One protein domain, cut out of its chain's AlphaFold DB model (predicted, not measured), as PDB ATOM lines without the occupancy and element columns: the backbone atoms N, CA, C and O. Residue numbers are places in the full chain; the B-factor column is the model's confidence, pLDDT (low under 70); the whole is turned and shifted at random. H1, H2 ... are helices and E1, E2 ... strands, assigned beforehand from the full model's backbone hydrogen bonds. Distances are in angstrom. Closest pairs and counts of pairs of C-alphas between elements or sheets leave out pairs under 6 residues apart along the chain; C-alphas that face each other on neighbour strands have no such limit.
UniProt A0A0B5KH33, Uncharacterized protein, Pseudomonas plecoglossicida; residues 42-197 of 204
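This is residues 42 to 197 of the 204 residues of an uncharacterized protein of Pseudomonas plecoglossicida (UniProt A0A0B5KH33). A small sandwich of two sheets, E2 E7 E5 E6 over E1 E9 E8, makes one end of an elongated body, and the hairpin of E3 and E4 with the helices H1 and H2 makes the other. E4 runs on into E5 and joins the two ends; H1 lies beside E3, and the long loop of residues 142 to 165 leads from the sandwich to H1. The printed part has 156 residues with nine named strands and then two named helices, E1 to E9, H1, H2, a mixed class with 72 residues, under half, in named elements. The sheet E2 E7 E5 E6 is mixed, E1 E9 E8 antiparallel. The whole is compact, with a radius of gyration of the C-alphas of 16.0 A, and spans 49 by 32 by 29 A.

E1, residues 42 to 44, begins at C-alpha 42 (25.157, 10.078, 22.248) and is 6.8 A long. E2 is residues 55 to 57, 5.9 A. E3, residues 67 to 73, and E4, residues 80 to 86, are each 18.4 A. E5, residues 88 to 94, is 19.5 A, and E6, residues 97 to 100, 10.0 A. E7, residues 119 to 124, is 16.2 A; E8, residues 127 to 131, 13.3 A; E9, residues 137 to 141, 13.4 A. H1, residues 166 to 180, is 22.3 A. H2, residues 188 to 197, is 14.3 A and ends at C-alpha 197 (35.145, 21.128, 7.218).

The two sheets form a sandwich, two sheets face to face, their facing parts 10.5 A centre to centre and their best planes 17 degrees apart. E2 and E7 are parallel, with N 55 and O 120 at 2.8 A. E7 and E5 are antiparallel, with N 91 and O 121 at 2.8 A. The hairpin E5 and E6 has N 92 and O 99 at 2.8 A. In the other sheet E1 and E9 are antiparallel, with N 43 and O 139 at 2.8 A, and the hairpin E8 and E9 has N 128 and O 140 at 2.9 A. E4 runs on into E5 at 64 degrees. The hairpin E3 and E4 has N 70 and O 83 at 2.9 A. The closest C-alphas of E3 and H1 are those of Pro 71 and Val 174, 7.4 A apart. H1, with residues 170 to 173 alone, only just touches H2, with 3 pairs of C-alphas within 8 A, the closest those of Phe 170 and Met 194 at 6.1 A, at a steep tilt of 51 degrees, opposite ways. In H1 and H2 every O i to N i+4 pair is within hydrogen-bond range.

The C-alphas farthest apart, of Gln 95 and Gly 163, are 51.0 A apart. The printed part has no cut. The links E6 to E7 and E9 to H1 are long. Mean pLDDT of the printed part is 78.2; 29 residues are under 70, among them residues 143 to 165.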
ATOM      1  N   VAL A  42      25.614  10.919  21.149       82.06
ATOM      2  CA  VAL A  42      25.157  10.078  22.248       82.06
ATOM      3  C   VAL A  42      24.323   8.934  21.685       82.06
ATOM      4  O   VAL A  42      23.500   9.136  20.789       82.06
ATOM      5  N   TYR A  43      24.520   7.733  22.212       86.12
ATOM      6  CA  TYR A  43      23.787   6.544  21.798       86.12
ATOM      7  C   TYR A  43      23.501   5.644  22.993       86.12
ATOM      8  O   TYR A  43      24.406   5.078  23.600       86.12
ATOM      9  N   VAL A  44      22.224   5.498  23.341       89.88
ATOM     10  CA  VAL A  44      21.813   4.620  24.440       89.88
ATOM     11  C   VAL A  44      22.020   3.170  24.012       89.88
ATOM     12  O   VAL A  44      21.398   2.710  23.053       89.88
ATOM     13  N   CYS A  45      22.878   2.440  24.729       91.25
ATOM     14  CA  CYS A  45      23.195   1.063  24.373       91.25
ATOM     15  C   CYS A  45      21.940   0.178  24.461       91.25
ATOM     16  O   CYS A  45      21.117   0.337  25.374       91.25
ATOM     17  N   PRO A  46      21.794  -0.816  23.569       89.81
ATOM     18  CA  PRO A  46      20.695  -1.760  23.658       89.81
ATOM     19  C   PRO A  46      20.786  -2.587  24.942       89.81
ATOM     20  O   PRO A  46      21.861  -2.911  25.442       89.81
ATOM     21  N   THR A  47      19.625  -3.004  25.443       87.50
ATOM     22  CA  THR A  47      19.507  -3.899  26.605       87.50
ATOM     23  C   THR A  47      19.435  -5.373  26.209       87.50
ATOM     24  O   THR A  47      19.172  -6.233  27.048       87.50
ATOM     25  N   VAL A  48      19.618  -5.677  24.922       87.12
ATOM     26  CA  VAL A  48      19.586  -7.030  24.363       87.12
ATOM     27  C   VAL A  48      20.940  -7.320  23.734       87.12
ATOM     28  O   VAL A  48      21.530  -6.457  23.086       87.12
ATOM     29  N   LEU A  49      21.428  -8.538  23.951       86.44
ATOM     30  CA  LEU A  49      22.695  -8.987  23.393       86.44
ATOM     31  C   LEU A  49      22.567  -9.289  21.895       86.44
ATOM     32  O   LEU A  49      21.553  -9.813  21.430       86.44
ATOM     33  N   ASP A  50      23.645  -9.030  21.168       84.62
ATOM     34  CA  ASP A  50      23.878  -9.493  19.813       84.62
ATOM     35  C   ASP A  50      24.110 -11.017  19.771       84.62
ATOM     36  O   ASP A  50      24.220 -11.715  20.789       84.62
ATOM     37  N   LYS A  51      24.253 -11.549  18.553       82.69
ATOM     38  CA  LYS A  51      24.544 -12.971  18.302       82.69
ATOM     39  C   LYS A  51      25.847 -13.473  18.944       82.69
ATOM     40  O   LYS A  51      25.995 -14.676  19.152       82.69
ATOM     41  N   ASN A  52      26.777 -12.579  19.275       83.00
ATOM     42  CA  ASN A  52      28.072 -12.895  19.873       83.00
ATOM     43  C   ASN A  52      28.089 -12.731  21.404       83.00
ATOM     44  O   ASN A  52      29.135 -12.946  22.022       83.00
ATOM     45  N   ARG A  53      26.939 -12.435  22.028       87.31
ATOM     46  CA  ARG A  53      26.777 -12.186  23.472       87.31
ATOM     47  C   ARG A  53      27.438 -10.887  23.953       87.31
ATOM     48  O   ARG A  53      27.956 -10.842  25.071       87.31
ATOM     49  N   PHE A  54      27.385  -9.840  23.137       90.31
ATOM     50  CA  PHE A  54      27.724  -8.464  23.502       90.31
ATOM     51  C   PHE A  54      26.485  -7.578  23.405       90.31
ATOM     52  O   PHE A  54      25.651  -7.785  22.535       90.31
ATOM     53  N   PHE A  55      26.360  -6.563  24.249       93.94
ATOM     54  CA  PHE A  55      25.476  -5.443  23.942       93.94
ATOM     55  C   PHE A  55      26.128  -4.662  22.796       93.94
ATOM     56  O   PHE A  55      27.238  -4.148  22.955       93.94
ATOM     57  N   ASP A  56      25.490  -4.640  21.625       92.19
ATOM     58  CA  ASP A  56      26.025  -3.933  20.458       92.19
ATOM     59  C   ASP A  56      25.808  -2.430  20.629       92.19
ATOM     60  O   ASP A  56      24.731  -1.916  20.348       92.19
ATOM     61  N   CYS A  57      26.814  -1.740  21.159       91.12
ATOM     62  CA  CYS A  57      26.776  -0.306  21.415       91.12
ATOM     63  C   CYS A  57      27.584   0.490  20.378       91.12
ATOM     64  O   CYS A  57      28.149   1.540  20.676       91.12
ATOM     65  N   ARG A  58      27.665  -0.042  19.156       89.75
ATOM     66  CA  ARG A  58      28.213   0.661  17.998       89.75
ATOM     67  C   ARG A  58      27.150   1.575  17.408       89.75
ATOM     68  O   ARG A  58      26.012   1.148  17.214       89.75
ATOM     69  N   ILE A  59      27.526   2.798  17.059       82.00
ATOM     70  CA  ILE A  59      26.603   3.845  16.604       82.00
ATOM     71  C   ILE A  59      25.995   3.469  15.257       82.00
ATOM     72  O   ILE A  59      24.780   3.522  15.070       82.00
ATOM     73  N   ALA A  60      26.833   2.983  14.340       74.81
ATOM     74  CA  ALA A  60      26.398   2.469  13.045       74.81
ATOM     75  C   ALA A  60      25.953   0.989  13.100       74.81
ATOM     76  O   ALA A  60      25.599   0.400  12.072       74.81
ATOM     77  N   GLY A  61      25.961   0.358  14.282       81.94
ATOM     78  CA  GLY A  61      25.585  -1.043  14.475       81.94
ATOM     79  C   GLY A  61      26.340  -1.980  13.526       81.94
ATOM     80  O   GLY A  61      27.557  -1.876  13.356       81.94
ATOM     81  N   GLU A  62      25.618  -2.876  12.844       79.25
ATOM     82  CA  GLU A  62      26.202  -3.814  11.870       79.25
ATOM     83  C   GLU A  62      26.848  -3.145  10.644       79.25
ATOM     84  O   GLU A  62      27.620  -3.810   9.955       79.25
ATOM     85  N   ARG A  63      26.588  -1.855  10.383       76.31
ATOM     86  CA  ARG A  63      27.234  -1.113   9.285       76.31
ATOM     87  C   ARG A  63      28.628  -0.611   9.638       76.31
ATOM     88  O   ARG A  63      29.383  -0.295   8.730       76.31
ATOM     89  N   THR A  64      28.987  -0.587  10.922       79.31
ATOM     90  CA  THR A  64      30.324  -0.170  11.354       79.31
ATOM     91  C   THR A  64      31.384  -1.042  10.672       79.31
ATOM     92  O   THR A  64      31.364  -2.271  10.860       79.31
ATOM     93  N   PRO A  65      32.320  -0.459   9.900       79.25
ATOM     94  CA  PRO A  65      33.346  -1.231   9.218       79.25
ATOM     95  C   PRO A  65      34.213  -1.972  10.235       79.25
ATOM     96  O   PRO A  65      34.345  -1.583  11.391       79.25
ATOM     97  N   ARG A  66      34.828  -3.085   9.830       83.31
ATOM     98  CA  ARG A  66      35.699  -3.843  10.746       83.31
ATOM     99  C   ARG A  66      36.985  -3.085  11.082       83.31
ATOM    100  O   ARG A  66      37.511  -3.223  12.186       83.31
ATOM    101  N   PHE A  67      37.476  -2.310  10.124       83.94
ATOM    102  CA  PHE A  67      38.708  -1.550  10.224       83.94
ATOM    103  C   PHE A  67      38.506  -0.143   9.668       83.94
ATOM    104  O   PHE A  67      37.725   0.027   8.736       83.94
ATOM    105  N   LYS A  68      39.239   0.831  10.207       77.75
ATOM    106  CA  LYS A  68      39.341   2.199   9.684       77.75
ATOM    107  C   LYS A  68      40.800   2.637   9.665       77.75
ATOM    108  O   LYS A  68      41.592   2.134  10.461       77.75
ATOM    109  N   GLN A  69      41.165   3.545   8.767       75.81
ATOM    110  CA  GLN A  69      42.469   4.196   8.846       75.81
ATOM    111  C   GLN A  69      42.372   5.348   9.839       75.81
ATOM    112  O   GLN A  69      41.505   6.202   9.701       75.81
ATOM    113  N   LEU A  70      43.236   5.342  10.851       71.38
ATOM    114  CA  LEU A  70      43.414   6.476  11.749       71.38
ATOM    115  C   LEU A  70      44.841   7.012  11.610       71.38
ATOM    116  O   LEU A  70      45.775   6.221  11.434       71.38
ATOM    117  N   PRO A  71      45.029   8.332  11.708       66.81
ATOM    118  CA  PRO A  71      46.356   8.914  11.826       66.81
ATOM    119  C   PRO A  71      46.955   8.592  13.199       66.81
ATOM    120  O   PRO A  71      46.263   8.658  14.212       66.81
ATOM    121  N   PHE A  72      48.243   8.261  13.239       71.06
ATOM    122  CA  PHE A  72      49.028   8.068  14.459       71.06
ATOM    123  C   PHE A  72      50.325   8.871  14.394       71.06
ATOM    124  O   PHE A  72      50.853   9.133  13.308       71.06
ATOM    125  N   ILE A  73      50.852   9.192  15.575       65.38
ATOM    126  CA  ILE A  73      52.191   9.750  15.755       65.38
ATOM    127  C   ILE A  73      53.031   8.732  16.520       65.38
ATOM    128  O   ILE A  73      52.646   8.269  17.596       65.38
ATOM    129  N   ASP A  74      54.189   8.387  15.969       73.25
ATOM    130  CA  ASP A  74      55.224   7.695  16.722       73.25
ATOM    131  C   ASP A  74      55.772   8.657  17.786       73.25
ATOM    132  O   ASP A  74      56.350   9.695  17.470       73.25
ATOM    133  N   THR A  75      55.578   8.336  19.065       70.31
ATOM    134  CA  THR A  75      55.994   9.220  20.163       70.31
ATOM    135  C   THR A  75      57.511   9.314  20.342       70.31
ATOM    136  O   THR A  75      57.975  10.219  21.030       70.31
ATOM    137  N   GLU A  76      58.286   8.383  19.779       73.00
ATOM    138  CA  GLU A  76      59.750   8.380  19.850       73.00
ATOM    139  C   GLU A  76      60.370   9.171  18.695       73.00
ATOM    140  O   GLU A  76      61.325   9.921  18.906       73.00
ATOM    141  N   THR A  77      59.836   9.023  17.480       78.69
ATOM    142  CA  THR A  77      60.404   9.649  16.272       78.69
ATOM    143  C   THR A  77      59.668  10.915  15.831       78.69
ATOM    144  O   THR A  77      60.221  11.710  15.070       78.69
ATOM    145  N   GLY A  78      58.430  11.116  16.289       70.81
ATOM    146  CA  GLY A  78      57.518  12.145  15.785       70.81
ATOM    147  C   GLY A  78      56.991  11.858  14.375       70.81
ATOM    148  O   GLY A  78      56.312  12.708  13.794       70.81
ATOM    149  N   GLU A  79      57.310  10.692  13.800       73.75
ATOM    150  CA  GLU A  79      56.853  10.298  12.471       73.75
ATOM    151  C   GLU A  79      55.339  10.085  12.463       73.75
ATOM    152  O   GLU A  79      54.755   9.513  13.386       73.75
ATOM    153  N   ARG A  80      54.704  10.543  11.385       67.19
ATOM    154  CA  ARG A  80      53.262  10.438  11.183       67.19
ATOM    155  C   ARG A  80      52.955   9.371  10.165       67.19
ATOM    156  O   ARG A  80      53.552   9.343   9.090       67.19
ATOM    157  N   PHE A  81      51.979   8.537  10.476       74.94
ATOM    158  CA  PHE A  81      51.560   7.480   9.573       74.94
ATOM    159  C   PHE A  81      50.077   7.175   9.744       74.94
ATOM    160  O   PHE A  81      49.512   7.270  10.834       74.94
ATOM    161  N   LEU A  82      49.441   6.775   8.646       78.06
ATOM    162  CA  LEU A  82      48.106   6.200   8.687       78.06
ATOM    163  C   LEU A  82      48.224   4.732   9.083       78.06
ATOM    164  O   LEU A  82      48.977   3.966   8.475       78.06
ATOM    165  N   LYS A  83      47.454   4.327  10.089       80.25
ATOM    166  CA  LYS A  83      47.367   2.935  10.518       80.25
ATOM    167  C   LYS A  83      45.947   2.430  10.348       80.25
ATOM    168  O   LYS A  83      44.996   3.027  10.844       80.25
ATOM    169  N   THR A  84      45.810   1.287   9.687       82.75
ATOM    170  CA  THR A  84      44.556   0.535   9.682       82.75
ATOM    171  C   THR A  84      44.356  -0.098  11.054       82.75
ATOM    172  O   THR A  84      45.101  -1.001  11.431       82.75
ATOM    173  N   VAL A  85      43.348   0.364  11.786       81.19
ATOM    174  CA  VAL A  85      43.002  -0.100  13.135       81.19
ATOM    175  C   VAL A  85      41.585  -0.640  13.179       81.19
ATOM    176  O   VAL A  85      40.795  -0.444  12.258       81.19
ATOM    177  N   HIS A  86      41.239  -1.318  14.267       85.25
ATOM    178  CA  HIS A  86      39.867  -1.748  14.497       85.25
ATOM    179  C   HIS A  86      38.946  -0.544  14.719       85.25
ATOM    180  O   HIS A  86      39.214   0.318  15.560       85.25
ATOM    181  N   ALA A  87      37.848  -0.485  13.958       84.06
ATOM    182  CA  ALA A  87      36.892   0.616  14.085       84.06
ATOM    183  C   ALA A  87      35.999   0.481  15.321       84.06
ATOM    184  O   ALA A  87      35.425   1.472  15.753       84.06
ATOM    185  N   TYR A  88      35.927  -0.720  15.891       88.50
ATOM    186  CA  TYR A  88      35.230  -1.018  17.131       88.50
ATOM    187  C   TYR A  88      36.019  -2.035  17.954       88.50
ATOM    188  O   TYR A  88      36.753  -2.865  17.408       88.50
ATOM    189  N   PHE A  89      35.829  -2.021  19.268       90.25
ATOM    190  CA  PHE A  89      36.459  -2.962  20.183       90.25
ATOM    191  C   PHE A  89      35.508  -3.373  21.315       90.25
ATOM    192  O   PHE A  89      34.594  -2.634  21.681       90.25
ATOM    193  N   PRO A  90      35.682  -4.583  21.869       92.75
ATOM    194  CA  PRO A  90      34.874  -5.049  22.972       92.75
ATOM    195  C   PRO A  90      35.447  -4.600  24.322       92.75
ATOM    196  O   PRO A  90      36.660  -4.661  24.570       92.75
ATOM    197  N   VAL A  91      34.546  -4.246  25.229       93.88
ATOM    198  CA  VAL A  91      34.836  -3.888  26.619       93.88
ATOM    199  C   VAL A  91      34.037  -4.764  27.571       93.88
ATOM    200  O   VAL A  91      33.007  -5.341  27.210       93.88
ATOM    201  N   ASN A  92      34.504  -4.864  28.807       94.75
ATOM    202  CA  ASN A  92      33.817  -5.557  29.884       94.75
ATOM    203  C   ASN A  92      33.587  -4.596  31.047       94.75
ATOM    204  O   ASN A  92      34.538  -4.172  31.703       94.75
ATOM    205  N   CYS A  93      32.322  -4.273  31.284       93.81
ATOM    206  CA  CYS A  93      31.865  -3.422  32.370       93.81
ATOM    207  C   CYS A  93      31.639  -4.248  33.633       93.81
ATOM    208  O   CYS A  93      30.964  -5.283  33.618       93.81
ATOM    209  N   GLY A  94      32.222  -3.778  34.730       89.69
ATOM    210  CA  GLY A  94      32.054  -4.347  36.058       89.69
ATOM    211  C   GLY A  94      32.175  -3.281  37.141       89.69
ATOM    212  O   GLY A  94      31.974  -2.098  36.889       89.69
ATOM    213  N   GLN A  95      32.547  -3.701  38.351       86.94
ATOM    214  CA  GLN A  95      32.568  -2.835  39.538       86.94
ATOM    215  C   GLN A  95      33.433  -1.576  39.385       86.94
ATOM    216  O   GLN A  95      33.148  -0.554  40.000       86.94
ATOM    217  N   TYR A  96      34.507  -1.670  38.602       82.94
ATOM    218  CA  TYR A  96      35.528  -0.629  38.474       82.94
ATOM    219  C   TYR A  96      35.416   0.163  37.164       82.94
ATOM    220  O   TYR A  96      36.327   0.910  36.827       82.94
ATOM    221  N   GLY A  97      34.319  -0.017  36.423       88.06
ATOM    222  CA  GLY A  97      34.106   0.575  35.105       88.06
ATOM    223  C   GLY A  97      34.236  -0.428  33.963       88.06
ATOM    224  O   GLY A  97      34.239  -1.648  34.165       88.06
ATOM    225  N   CYS A  98      34.294   0.105  32.748       91.44
ATOM    226  CA  CYS A  98      34.336  -0.639  31.497       91.44
ATOM    227  C   CYS A  98      35.770  -0.741  30.996       91.44
ATOM    228  O   CYS A  98      36.362   0.247  30.576       91.44
ATOM    229  N   ALA A  99      36.337  -1.944  31.058       90.81
ATOM    230  CA  ALA A  99      37.722  -2.193  30.688       90.81
ATOM    231  C   ALA A  99      37.832  -2.829  29.300       90.81
ATOM    232  O   ALA A  99      37.091  -3.759  28.969       90.81
ATOM    233  N   VAL A 100      38.806  -2.383  28.512       91.38
ATOM    234  CA  VAL A 100      39.125  -2.958  27.201       91.38
ATOM    235  C   VAL A 100      39.587  -4.417  27.353       91.38
ATOM    236  O   VAL A 100      40.474  -4.718  28.154       91.38
ATOM    237  N   LEU A 101      38.990  -5.339  26.585       88.31
ATOM    238  CA  LEU A 101      39.207  -6.785  26.766       88.31
ATOM    239  C   LEU A 101      40.523  -7.327  26.190       88.31
ATOM    240  O   LEU A 101      41.059  -8.286  26.739       88.31
ATOM    241  N   ASN A 102      41.035  -6.734  25.111       87.00
ATOM    242  CA  ASN A 102      42.261  -7.153  24.423       87.00
ATOM    243  C   ASN A 102      43.142  -5.934  24.138       87.00
ATOM    244  O   ASN A 102      42.685  -4.803  24.250       87.00
ATOM    245  N   ASN A 103      44.390  -6.153  23.730       84.19
ATOM    246  CA  ASN A 103      45.181  -5.067  23.160       84.19
ATOM    247  C   ASN A 103      44.631  -4.717  21.774       84.19
ATOM    248  O   ASN A 103      44.565  -5.583  20.900       84.19
ATOM    249  N   TRP A 104      44.265  -3.455  21.595       80.56
ATOM    250  CA  TRP A 104      43.885  -2.864  20.319       80.56
ATOM    251  C   TRP A 104      44.798  -1.676  20.034       80.56
ATOM    252  O   TRP A 104      45.370  -1.073  20.944       80.56
ATOM    253  N   ASP A 105      44.954  -1.324  18.767       72.88
ATOM    254  CA  ASP A 105      45.710  -0.129  18.404       72.88
ATOM    255  C   ASP A 105      45.045   1.120  19.005       72.88
ATOM    256  O   ASP A 105      43.860   1.363  18.787       72.88
ATOM    257  N   GLY A 106      45.800   1.870  19.813       68.50
ATOM    258  CA  GLY A 106      45.297   3.004  20.600       68.50
ATOM    259  C   GLY A 106      44.729   2.643  21.982       68.50
ATOM    260  O   GLY A 106      44.587   3.526  22.822       68.50
ATOM    261  N   PHE A 107      44.480   1.359  22.281       73.62
ATOM    262  CA  PHE A 107      43.886   0.924  23.551       73.62
ATOM    263  C   PHE A 107      44.574  -0.316  24.134       73.62
ATOM    264  O   PHE A 107      44.455  -1.432  23.625       73.62
ATOM    265  N   LYS A 108      45.253  -0.146  25.271       80.12
ATOM    266  CA  LYS A 108      45.827  -1.274  26.014       80.12
ATOM    267  C   LYS A 108      44.722  -2.086  26.689       80.12
ATOM    268  O   LYS A 108      43.719  -1.544  27.151       80.12
ATOM    269  N   GLN A 109      44.926  -3.396  26.788       86.56
ATOM    270  CA  GLN A 109      44.058  -4.253  27.584       86.56
ATOM    271  C   GLN A 109      43.979  -3.730  29.023       86.56
ATOM    272  O   GLN A 109      44.997  -3.395  29.631       86.56
ATOM    273  N   GLY A 110      42.769  -3.686  29.576       82.06
ATOM    274  CA  GLY A 110      42.523  -3.187  30.926       82.06
ATOM    275  C   GLY A 110      42.401  -1.666  31.030       82.06
ATOM    276  O   GLY A 110      42.014  -1.192  32.096       82.06
ATOM    277  N   THR A 111      42.663  -0.903  29.960       84.62
ATOM    278  CA  THR A 111      42.351   0.532  29.934       84.62
ATOM    279  C   THR A 111      40.865   0.726  30.223       84.62
ATOM    280  O   THR A 111      40.022   0.063  29.614       84.62
ATOM    281  N   LEU A 112      40.551   1.611  31.168       85.12
ATOM    282  CA  LEU A 112      39.177   1.994  31.463       85.12
ATOM    283  C   LEU A 112      38.700   2.996  30.414       85.12
ATOM    284  O   LEU A 112      39.372   3.984  30.143       85.12
ATOM    285  N   VAL A 113      37.542   2.710  29.838       84.81
ATOM    286  CA  VAL A 113      36.875   3.497  28.795       84.81
ATOM    287  C   VAL A 113      35.437   3.765  29.223       84.81
ATOM    288  O   VAL A 113      34.470   3.439  28.531       84.81
ATOM    289  N   GLY A 114      35.310   4.328  30.425       87.75
ATOM    290  CA  GLY A 114      34.028   4.722  30.982       87.75
ATOM    291  C   GLY A 114      33.436   3.762  32.015       87.75
ATOM    292  O   GLY A 114      34.130   2.935  32.617       87.75
ATOM    293  N   GLN A 115      32.128   3.877  32.224       89.50
ATOM    294  CA  GLN A 115      31.329   3.094  33.166       89.50
ATOM    295  C   GLN A 115      30.000   2.660  32.541       89.50
ATOM    296  O   GLN A 115      29.550   3.196  31.536       89.50
ATOM    297  N   GLY A 116      29.371   1.642  33.120       89.56
ATOM    298  CA  GLY A 116      28.119   1.110  32.605       89.56
ATOM    299  C   GLY A 116      27.605  -0.057  33.431       89.56
ATOM    300  O   GLY A 116      28.292  -0.575  34.317       89.56
ATOM    301  N   VAL A 117      26.382  -0.486  33.125       93.12
ATOM    302  CA  VAL A 117      25.794  -1.713  33.670       93.12
ATOM    303  C   VAL A 117      26.725  -2.901  33.400       93.12
ATOM    304  O   VAL A 117      27.403  -2.966  32.378       93.12
ATOM    305  N   TYR A 118      26.760  -3.857  34.330       94.44
ATOM    306  CA  TYR A 118      27.564  -5.070  34.197       94.44
ATOM    307  C   TYR A 118      27.258  -5.801  32.888       94.44
ATOM    308  O   TYR A 118      26.115  -6.174  32.621       94.44
ATOM    309  N   GLY A 119      28.295  -6.059  32.098       94.50
ATOM    310  CA  GLY A 119      28.116  -6.678  30.795       94.50
ATOM    311  C   GLY A 119      29.314  -6.533  29.878       94.50
ATOM    312  O   GLY A 119      30.278  -5.830  30.176       94.50
ATOM    313  N   ARG A 120      29.238  -7.207  28.732       95.69
ATOM    314  CA  ARG A 120      30.191  -7.023  27.639       95.69
ATOM    315  C   ARG A 120      29.552  -6.162  26.571       95.69
ATOM    316  O   ARG A 120      28.453  -6.480  26.129       95.69
ATOM    317  N   TYR A 121      30.254  -5.124  26.148       95.19
ATOM    318  CA  TYR A 121      29.776  -4.178  25.148       95.19
ATOM    319  C   TYR A 121      30.727  -4.181  23.963       95.19
ATOM    320  O   TYR A 121      31.933  -4.349  24.141       95.19
ATOM    321  N   LEU A 122      30.184  -4.021  22.764       93.75
ATOM    322  CA  LEU A 122      30.952  -3.729  21.561       93.75
ATOM    323  C   LEU A 122      30.784  -2.242  21.263       93.75
ATOM    324  O   LEU A 122      29.650  -1.782  21.191       93.75
ATOM    325  N   MET A 123      31.880  -1.500  21.140       89.62
ATOM    326  CA  MET A 123      31.847  -0.039  21.044       89.62
ATOM    327  C   MET A 123      32.702   0.464  19.900       89.62
ATOM    328  O   MET A 123      33.730  -0.140  19.599       89.62
ATOM    329  N   ASP A 124      32.319   1.600  19.334       87.44
ATOM    330  CA  ASP A 124      33.106   2.275  18.308       87.44
ATOM    331  C   ASP A 124      34.350   2.946  18.902       87.44
ATOM    332  O   ASP A 124      34.337   3.532  19.984       87.44
ATOM    333  N   SER A 125      35.455   2.885  18.165       82.75
ATOM    334  CA  SER A 125      36.688   3.579  18.518       82.75
ATOM    335  C   SER A 125      36.477   5.088  18.453       82.75
ATOM    336  O   SER A 125      36.088   5.597  17.400       82.75
ATOM    337  N   GLY A 126      36.789   5.788  19.548       79.75
ATOM    338  CA  GLY A 126      36.500   7.218  19.744       79.75
ATOM    339  C   GLY A 126      35.222   7.500  20.535       79.75
ATOM    340  O   GLY A 126      34.756   8.636  20.571       79.75
ATOM    341  N   TRP A 127      34.664   6.459  21.157       86.44
ATOM    342  CA  TRP A 127      33.541   6.538  22.078       86.44
ATOM    343  C   TRP A 127      33.913   5.909  23.427       86.44
ATOM    344  O   TRP A 127      34.771   5.027  23.507       86.44
ATOM    345  N   TYR A 128      33.245   6.345  24.493       87.44
ATOM    346  CA  TYR A 128      33.327   5.762  25.836       87.44
ATOM    347  C   TYR A 128      31.915   5.502  26.383       87.44
ATOM    348  O   TYR A 128      30.943   6.029  25.844       87.44
ATOM    349  N   LEU A 129      31.781   4.675  27.425       90.38
ATOM    350  CA  LEU A 129      30.480   4.434  28.068       90.38
ATOM    351  C   LEU A 129      30.302   5.300  29.309       90.38
ATOM    352  O   LEU A 129      31.232   5.479  30.087       90.38
ATOM    353  N   ASP A 130      29.093   5.775  29.546       90.12
ATOM    354  CA  ASP A 130      28.699   6.251  30.868       90.12
ATOM    355  C   ASP A 130      27.211   5.984  31.107       90.12
ATOM    356  O   ASP A 130      26.510   5.427  30.257       90.12
ATOM    357  N   PHE A 131      26.723   6.363  32.280       86.12
ATOM    358  CA  PHE A 131      25.304   6.370  32.576       86.12
ATOM    359  C   PHE A 131      24.645   7.653  32.068       86.12
ATOM    360  O   PHE A 131      25.102   8.758  32.356       86.12
ATOM    361  N   ASP A 132      23.522   7.509  31.365       84.81
ATOM    362  CA  ASP A 132      22.635   8.642  31.112       84.81
ATOM    363  C   ASP A 132      21.900   9.089  32.389       84.81
ATOM    364  O   ASP A 132      21.968   8.459  33.450       84.81
ATOM    365  N   SER A 133      21.137  10.179  32.286       80.69
ATOM    366  CA  SER A 133      20.331  10.714  33.394       80.69
ATOM    367  C   SER A 133      19.267   9.739  33.922       80.69
ATOM    368  O   SER A 133      18.740   9.938  35.016       80.69
ATOM    369  N   SER A 134      18.954   8.684  33.167       84.25
ATOM    370  CA  SER A 134      18.030   7.609  33.536       84.25
ATOM    371  C   SER A 134      18.747   6.363  34.078       84.25
ATOM    372  O   SER A 134      18.089   5.368  34.386       84.25
ATOM    373  N   GLY A 135      20.078   6.394  34.203       83.44
ATOM    374  CA  GLY A 135      20.898   5.284  34.684       83.44
ATOM    375  C   GLY A 135      21.122   4.167  33.661       83.44
ATOM    376  O   GLY A 135      21.489   3.056  34.052       83.44
ATOM    377  N   LYS A 136      20.887   4.407  32.366       88.94
ATOM    378  CA  LYS A 136      21.181   3.427  31.308       88.94
ATOM    379  C   LYS A 136      22.612   3.586  30.817       88.94
ATOM    380  O   LYS A 136      23.111   4.700  30.734       88.94
ATOM    381  N   THR A 137      23.246   2.471  30.455       91.44
ATOM    382  CA  THR A 137      24.536   2.509  29.761       91.44
ATOM    383  C   THR A 137      24.363   3.159  28.395       91.44
ATOM    384  O   THR A 137      23.567   2.691  27.580       91.44
ATOM    385  N   THR A 138      25.156   4.186  28.139       90.50
ATOM    386  CA  THR A 138      25.078   5.029  26.956       90.50
ATOM    387  C   THR A 138      26.489   5.282  26.446       90.50
ATOM    388  O   THR A 138      27.394   5.573  27.224       90.50
ATOM    389  N   ALA A 139      26.694   5.126  25.142       90.12
ATOM    390  CA  ALA A 139      27.921   5.521  24.478       90.12
ATOM    391  C   ALA A 139      27.908   7.025  24.213       90.12
ATOM    392  O   ALA A 139      26.941   7.572  23.682       90.12
ATOM    393  N   TYR A 140      29.011   7.673  24.556       85.94
ATOM    394  CA  TYR A 140      29.257   9.085  24.324       85.94
ATOM    395  C   TYR A 140      30.505   9.259  23.474       85.94
ATOM    396  O   TYR A 140      31.511   8.570  23.678       85.94
ATOM    397  N   ARG A 141      30.445  10.193  22.528       82.19
ATOM    398  CA  ARG A 141      31.593  10.531  21.691       82.19
ATOM    399  C   ARG A 141      32.659  11.199  22.562       82.19
ATOM    400  O   ARG A 141      32.331  12.030  23.416       82.19
ATOM    401  N   SER A 142      33.921  10.796  22.418       78.06
ATOM    402  CA  SER A 142      35.012  11.212  23.318       78.06
ATOM    403  C   SER A 142      35.274  12.725  23.335       78.06
ATOM    404  O   SER A 142      35.804  13.248  24.311       78.06
ATOM    405  N   ASP A 143      34.883  13.420  22.275       68.38
ATOM    406  CA  ASP A 143      35.053  14.850  22.047       68.38
ATOM    407  C   ASP A 143      33.979  15.750  22.658       68.38
ATOM    408  O   ASP A 143      34.300  16.843  23.108       68.38
ATOM    409  N   VAL A 144      32.720  15.317  22.642       69.81
ATOM    410  CA  VAL A 144      31.555  16.166  22.967       69.81
ATOM    411  C   VAL A 144      30.686  15.601  24.090       69.81
ATOM    412  O   VAL A 144      29.769  16.267  24.571       69.81
ATOM    413  N   GLY A 145      30.946  14.364  24.515       68.50
ATOM    414  CA  GLY A 145      30.276  13.760  25.660       68.50
ATOM    415  C   GLY A 145      30.689  14.387  27.000       68.50
ATOM    416  O   GLY A 145      31.645  15.156  27.042       68.50
ATOM    417  N   PRO A 146      30.053  13.993  28.120       65.50
ATOM    418  CA  PRO A 146      30.337  14.487  29.481       65.50
ATOM    419  C   PRO A 146      31.762  14.289  30.025       65.50
ATOM    420  O   PRO A 146      32.024  14.624  31.173       65.50
ATOM    421  N   GLN A 147      32.665  13.776  29.195       65.06
ATOM    422  CA  GLN A 147      34.055  13.422  29.419       65.06
ATOM    423  C   GLN A 147      34.351  12.685  30.723       65.06
ATOM    424  O   GLN A 147      34.452  13.275  31.794       65.06
ATOM    425  N   GLN A 148      34.719  11.406  30.613       54.88
ATOM    426  CA  GLN A 148      35.579  10.801  31.632       54.88
ATOM    427  C   GLN A 148      37.054  11.066  31.318       54.88
ATOM    428  O   GLN A 148      37.738  10.231  30.737       54.88
ATOM    429  N   GLY A 149      37.551  12.239  31.722       49.66
ATOM    430  CA  GLY A 149      38.991  12.501  31.872       49.66
ATOM    431  C   GLY A 149      39.836  12.550  30.590       49.66
ATOM    432  O   GLY A 149      41.062  12.559  30.687       49.66
ATOM    433  N   HIS A 150      39.220  12.590  29.408       50.28
ATOM    434  CA  HIS A 150      39.898  12.908  28.147       50.28
ATOM    435  C   HIS A 150      39.794  14.413  27.867       50.28
ATOM    436  O   HIS A 150      38.835  15.027  28.309       50.28
ATOM    437  N   ALA A 151      40.757  15.013  27.161       49.22
ATOM    438  CA  ALA A 151      40.645  16.409  26.721       49.22
ATOM    439  C   ALA A 151      39.472  16.568  25.736       49.22
ATOM    440  O   ALA A 151      39.203  15.650  24.960       49.22
ATOM    441  N   LEU A 152      38.722  17.678  25.796       54.31
ATOM    442  CA  LEU A 152      37.698  18.002  24.784       54.31
ATOM    443  C   LEU A 152      38.405  18.156  23.448       54.31
ATOM    444  O   LEU A 152      39.347  18.936  23.342       54.31
ATOM    445  N   TYR A 153      37.926  17.459  22.421       53.00
ATOM    446  CA  TYR A 153      38.241  17.900  21.070       53.00
ATOM    447  C   TYR A 153      37.568  19.253  20.906       53.00
ATOM    448  O   TYR A 153      36.342  19.387  20.850       53.00
ATOM    449  N   THR A 154      38.405  20.271  20.877       53.12
ATOM    450  CA  THR A 154      37.967  21.601  20.528       53.12
ATOM    451  C   THR A 154      38.186  21.705  19.036       53.12
ATOM    452  O   THR A 154      39.311  21.577  18.559       53.12
ATOM    453  N   LYS A 155      37.099  21.880  18.285       53.50
ATOM    454  CA  LYS A 155      37.178  22.159  16.854       53.50
ATOM    455  C   LYS A 155      38.177  23.299  16.646       53.50
ATOM    456  O   LYS A 155      38.047  24.322  17.326       53.50
ATOM    457  N   SER A 156      39.174  23.093  15.779       50.91
ATOM    458  CA  SER A 156      40.266  24.053  15.586       50.91
ATOM    459  C   SER A 156      39.692  25.457  15.434       50.91
ATOM    460  O   SER A 156      38.887  25.728  14.544       50.91
ATOM    461  N   SER A 157      40.085  26.364  16.329       46.97
ATOM    462  CA  SER A 157      39.706  27.779  16.221       46.97
ATOM    463  C   SER A 157      40.422  28.472  15.062       46.97
ATOM    464  O   SER A 157      40.114  29.619  14.716       46.97
ATOM    465  N   SER A 158      41.407  27.791  14.471       47.88
ATOM    466  CA  SER A 158      42.127  28.322  13.344       47.88
ATOM    467  C   SER A 158      41.206  28.275  12.130       47.88
ATOM    468  O   SER A 158      40.754  27.230  11.674       47.88
ATOM    469  N   ASN A 159      40.887  29.464  11.620       48.97
ATOM    470  CA  ASN A 159      40.361  29.642  10.280       48.97
ATOM    471  C   ASN A 159      41.356  28.972   9.316       48.97
ATOM    472  O   ASN A 159      42.240  29.650   8.787       48.97
ATOM    473  N   HIS A 160      41.227  27.666   9.064       52.09
ATOM    474  CA  HIS A 160      41.901  26.954   7.977       52.09
ATOM    475  C   HIS A 160      41.275  27.397   6.640       52.09
ATOM    476  O   HIS A 160      40.844  26.614   5.801       52.09
ATOM    477  N   VAL A 161      41.170  28.713   6.451       46.25
ATOM    478  CA  VAL A 161      40.533  29.364   5.323       46.25
ATOM    479  C   VAL A 161      41.613  29.613   4.277       46.25
ATOM    480  O   VAL A 161      42.425  30.532   4.373       46.25
ATOM    481  N   SER A 162      41.547  28.807   3.217       45.28
ATOM    482  CA  SER A 162      41.909  29.152   1.831       45.28
ATOM    483  C   SER A 162      43.384  29.227   1.398       45.28
ATOM    484  O   SER A 162      43.644  29.687   0.287       45.28
ATOM    485  N   GLY A 163      44.347  28.748   2.192       49.34
ATOM    486  CA  GLY A 163      45.772  28.740   1.793       49.34
ATOM    487  C   GLY A 163      46.392  27.365   1.516       49.34
ATOM    488  O   GLY A 163      47.326  27.255   0.724       49.34
ATOM    489  N   TYR A 164      45.874  26.318   2.154       52.59
ATOM    490  CA  TYR A 164      46.408  24.959   2.105       52.59
ATOM    491  C   TYR A 164      45.411  24.048   1.374       52.59
ATOM    492  O   TYR A 164      44.204  24.254   1.474       52.59
ATOM    493  N   GLY A 165      45.899  23.078   0.590       64.31
ATOM    494  CA  GLY A 165      45.033  22.090  -0.066       64.31
ATOM    495  C   GLY A 165      44.151  21.344   0.946       64.31
ATOM    496  O   GLY A 165      44.504  21.259   2.120       64.31
ATOM    497  N   THR A 166      43.020  20.798   0.495       74.31
ATOM    498  CA  THR A 166      41.997  20.154   1.346       74.31
ATOM    499  C   THR A 166      42.564  19.069   2.275       74.31
ATOM    500  O   THR A 166      42.169  18.989   3.432       74.31
ATOM    501  N   GLU A 167      43.555  18.298   1.819       76.69
ATOM    502  CA  GLU A 167      44.258  17.287   2.634       76.69
ATOM    503  C   GLU A 167      45.111  17.906   3.755       76.69
ATOM    504  O   GLU A 167      45.083  17.458   4.894       76.69
ATOM    505  N   ALA A 168      45.821  19.000   3.466       76.06
ATOM    506  CA  ALA A 168      46.668  19.672   4.451       76.06
ATOM    507  C   ALA A 168      45.849  20.360   5.558       76.06
ATOM    508  O   ALA A 168      46.342  20.523   6.671       76.06
ATOM    509  N   CYS A 169      44.603  20.747   5.265       78.81
ATOM    510  CA  CYS A 169      43.646  21.175   6.286       78.81
ATOM    511  C   CYS A 169      43.309  20.018   7.239       78.81
ATOM    512  O   CYS A 169      43.419  20.176   8.452       78.81
ATOM    513  N   PHE A 170      42.971  18.843   6.698       80.56
ATOM    514  CA  PHE A 170      42.616  17.677   7.509       80.56
ATOM    515  C   PHE A 170      43.793  17.223   8.383       80.56
ATOM    516  O   PHE A 170      43.633  17.033   9.590       80.56
ATOM    517  N   ASP A 171      44.995  17.154   7.809       77.50
ATOM    518  CA  ASP A 171      46.218  16.823   8.544       77.50
ATOM    519  C   ASP A 171      46.520  17.831   9.664       77.50
ATOM    520  O   ASP A 171      47.006  17.445  10.732       77.50
ATOM    521  N   ALA A 172      46.241  19.123   9.456       76.50
ATOM    522  CA  ALA A 172      46.433  20.156  10.473       76.50
ATOM    523  C   ALA A 172      45.439  20.010  11.635       76.50
ATOM    524  O   ALA A 172      45.846  20.092  12.791       76.50
ATOM    525  N   MET A 173      44.173  19.699  11.352       79.94
ATOM    526  CA  MET A 173      43.184  19.436  12.400       79.94
ATOM    527  C   MET A 173      43.552  18.205  13.232       79.94
ATOM    528  O   MET A 173      43.516  18.243  14.458       79.94
ATOM    529  N   VAL A 174      43.976  17.123  12.576       79.12
ATOM    530  CA  VAL A 174      44.488  15.924  13.253       79.12
ATOM    531  C   VAL A 174      45.712  16.255  14.112       79.12
ATOM    532  O   VAL A 174      45.830  15.756  15.230       79.12
ATOM    533  N   THR A 175      46.610  17.104  13.603       76.19
ATOM    534  CA  THR A 175      47.811  17.551  14.325       76.19
ATOM    535  C   THR A 175      47.456  18.186  15.650       76.19
ATOM    536  O   THR A 175      48.007  17.786  16.665       76.19
ATOM    537  N   GLU A 176      46.551  19.159  15.636       77.56
ATOM    538  CA  GLU A 176      46.197  19.929  16.826       77.56
ATOM    539  C   GLU A 176      45.677  19.012  17.941       77.56
ATOM    540  O   GLU A 176      46.122  19.098  19.083       77.56
ATOM    541  N   ILE A 177      44.837  18.036  17.580       75.81
ATOM    542  CA  ILE A 177      44.325  17.020  18.510       75.81
ATOM    543  C   ILE A 177      45.458  16.168  19.089       75.81
ATOM    544  O   ILE A 177      45.496  15.889  20.288       75.81
ATOM    545  N   GLN A 178      46.371  15.710  18.232       73.62
ATOM    546  CA  GLN A 178      47.435  14.788  18.624       73.62
ATOM    547  C   GLN A 178      48.602  15.483  19.338       73.62
ATOM    548  O   GLN A 178      49.312  14.838  20.106       73.62
ATOM    549  N   GLU A 179      48.794  16.787  19.145       73.56
ATOM    550  CA  GLU A 179      49.713  17.599  19.948       73.56
ATOM    551  C   GLU A 179      49.211  17.746  21.388       73.56
ATOM    552  O   GLU A 179      50.006  17.662  22.326       73.56
ATOM    553  N   GLU A 180      47.898  17.904  21.579       72.31
ATOM    554  CA  GLU A 180      47.293  17.969  22.911       72.31
ATOM    555  C   GLU A 180      47.242  16.590  23.589       72.31
ATOM    556  O   GLU A 180      47.563  16.450  24.774       72.31
ATOM    557  N   ASN A 181      46.878  15.546  22.840       71.06
ATOM    558  CA  ASN A 181      46.863  14.169  23.318       71.06
ATOM    559  C   ASN A 181      47.266  13.187  22.196       71.06
ATOM    560  O   ASN A 181      46.418  12.801  21.385       71.06
ATOM    561  N   PRO A 182      48.525  12.693  22.195       67.62
ATOM    562  CA  PRO A 182      49.101  11.883  21.111       67.62
ATOM    563  C   PRO A 182      48.338  10.615  20.730       67.62
ATOM    564  O   PRO A 182      48.545  10.079  19.646       67.62
ATOM    565  N   ASN A 183      47.467  10.117  21.608       66.75
ATOM    566  CA  ASN A 183      46.651   8.930  21.359       66.75
ATOM    567  C   ASN A 183      45.166   9.188  21.631       66.75
ATOM    568  O   ASN A 183      44.443   8.270  22.025       66.75
ATOM    569  N   PHE A 184      44.704  10.431  21.457       72.94
ATOM    570  CA  PHE A 184      43.281  10.721  21.535       72.94
ATOM    571  C   PHE A 184      42.524   9.845  20.526       72.94
ATOM    572  O   PHE A 184      42.873   9.823  19.340       72.94
ATOM    573  N   PRO A 185      41.504   9.092  20.965       70.69
ATOM    574  CA  PRO A 185      40.810   8.188  20.074       70.69
ATOM    575  C   PRO A 185      39.871   8.981  19.161       70.69
ATOM    576  O   PRO A 185      38.789   9.402  19.560       70.69
ATOM    577  N   ILE A 186      40.289   9.171  17.910       75.31
ATOM    578  CA  ILE A 186      39.514   9.898  16.905       75.31
ATOM    579  C   ILE A 186      38.321   9.038  16.447       75.31
ATOM    580  O   ILE A 186      38.492   7.953  15.867       75.31
ATOM    581  N   SER A 187      37.097   9.502  16.727       73.06
ATOM    582  CA  SER A 187      35.862   8.818  16.318       73.06
ATOM    583  C   SER A 187      35.648   8.897  14.803       73.06
ATOM    584  O   SER A 187      36.258   9.716  14.120       73.06
ATOM    585  N   PHE A 188      34.832   7.994  14.247       74.44
ATOM    586  CA  PHE A 188      34.522   8.036  12.811       74.44
ATOM    587  C   PHE A 188      33.758   9.314  12.442       74.44
ATOM    588  O   PHE A 188      34.136   9.995  11.493       74.44
ATOM    589  N   ASP A 189      32.774   9.692  13.257       76.12
ATOM    590  CA  ASP A 189      32.011  10.925  13.052       76.12
ATOM    591  C   ASP A 189      32.913  12.159  13.149       76.12
ATOM    592  O   ASP A 189      32.848  13.027  12.288       76.12
ATOM    593  N   MET A 190      33.858  12.182  14.098       78.00
ATOM    594  CA  MET A 190      34.836  13.269  14.203       78.00
ATOM    595  C   MET A 190      35.757  13.336  12.974       78.00
ATOM    596  O   MET A 190      36.062  14.425  12.494       78.00
ATOM    597  N   MET A 191      36.178  12.196  12.407       78.81
ATOM    598  CA  MET A 191      36.917  12.203  11.135       78.81
ATOM    599  C   MET A 191      36.090  12.776   9.988       78.81
ATOM    600  O   MET A 191      36.612  13.561   9.198       78.81
ATOM    601  N   ASN A 192      34.818  12.398   9.891       79.00
ATOM    602  CA  ASN A 192      33.929  12.895   8.849       79.00
ATOM    603  C   ASN A 192      33.618  14.387   9.014       79.00
ATOM    604  O   ASN A 192      33.568  15.102   8.015       79.00
ATOM    605  N   GLU A 193      33.498  14.881  10.244       79.00
ATOM    606  CA  GLU A 193      33.373  16.310  10.535       79.00
ATOM    607  C   GLU A 193      34.614  17.090  10.084       79.00
ATOM    608  O   GLU A 193      34.476  18.084   9.367       79.00
ATOM    609  N   MET A 194      35.819  16.609  10.415       79.81
ATOM    610  CA  MET A 194      37.079  17.219   9.963       79.81
ATOM    611  C   MET A 194      37.210  17.193   8.434       79.81
ATOM    612  O   MET A 194      37.580  18.190   7.816       79.81
ATOM    613  N   ARG A 195      36.863  16.067   7.792       80.50
ATOM    614  CA  ARG A 195      36.845  15.943   6.325       80.50
ATOM    615  C   ARG A 195      35.899  16.966   5.702       80.50
ATOM    616  O   ARG A 195      36.311  17.702   4.807       80.50
ATOM    617  N   ALA A 196      34.660  17.034   6.183       80.81
ATOM    618  CA  ALA A 196      33.647  17.943   5.661       80.81
ATOM    619  C   ALA A 196      34.055  19.414   5.824       80.81
ATOM    620  O   ALA A 196      33.890  20.205   4.895       80.81
ATOM    621  N   GLU A 197      34.633  19.778   6.970       79.19
ATOM    622  CA  GLU A 197      35.145  21.128   7.218       79.19
ATOM    623  C   GLU A 197      36.276  21.512   6.262       79.19
ATOM    624  O   GLU A 197      36.298  22.626   5.737       79.19
TER     625      GLU A 197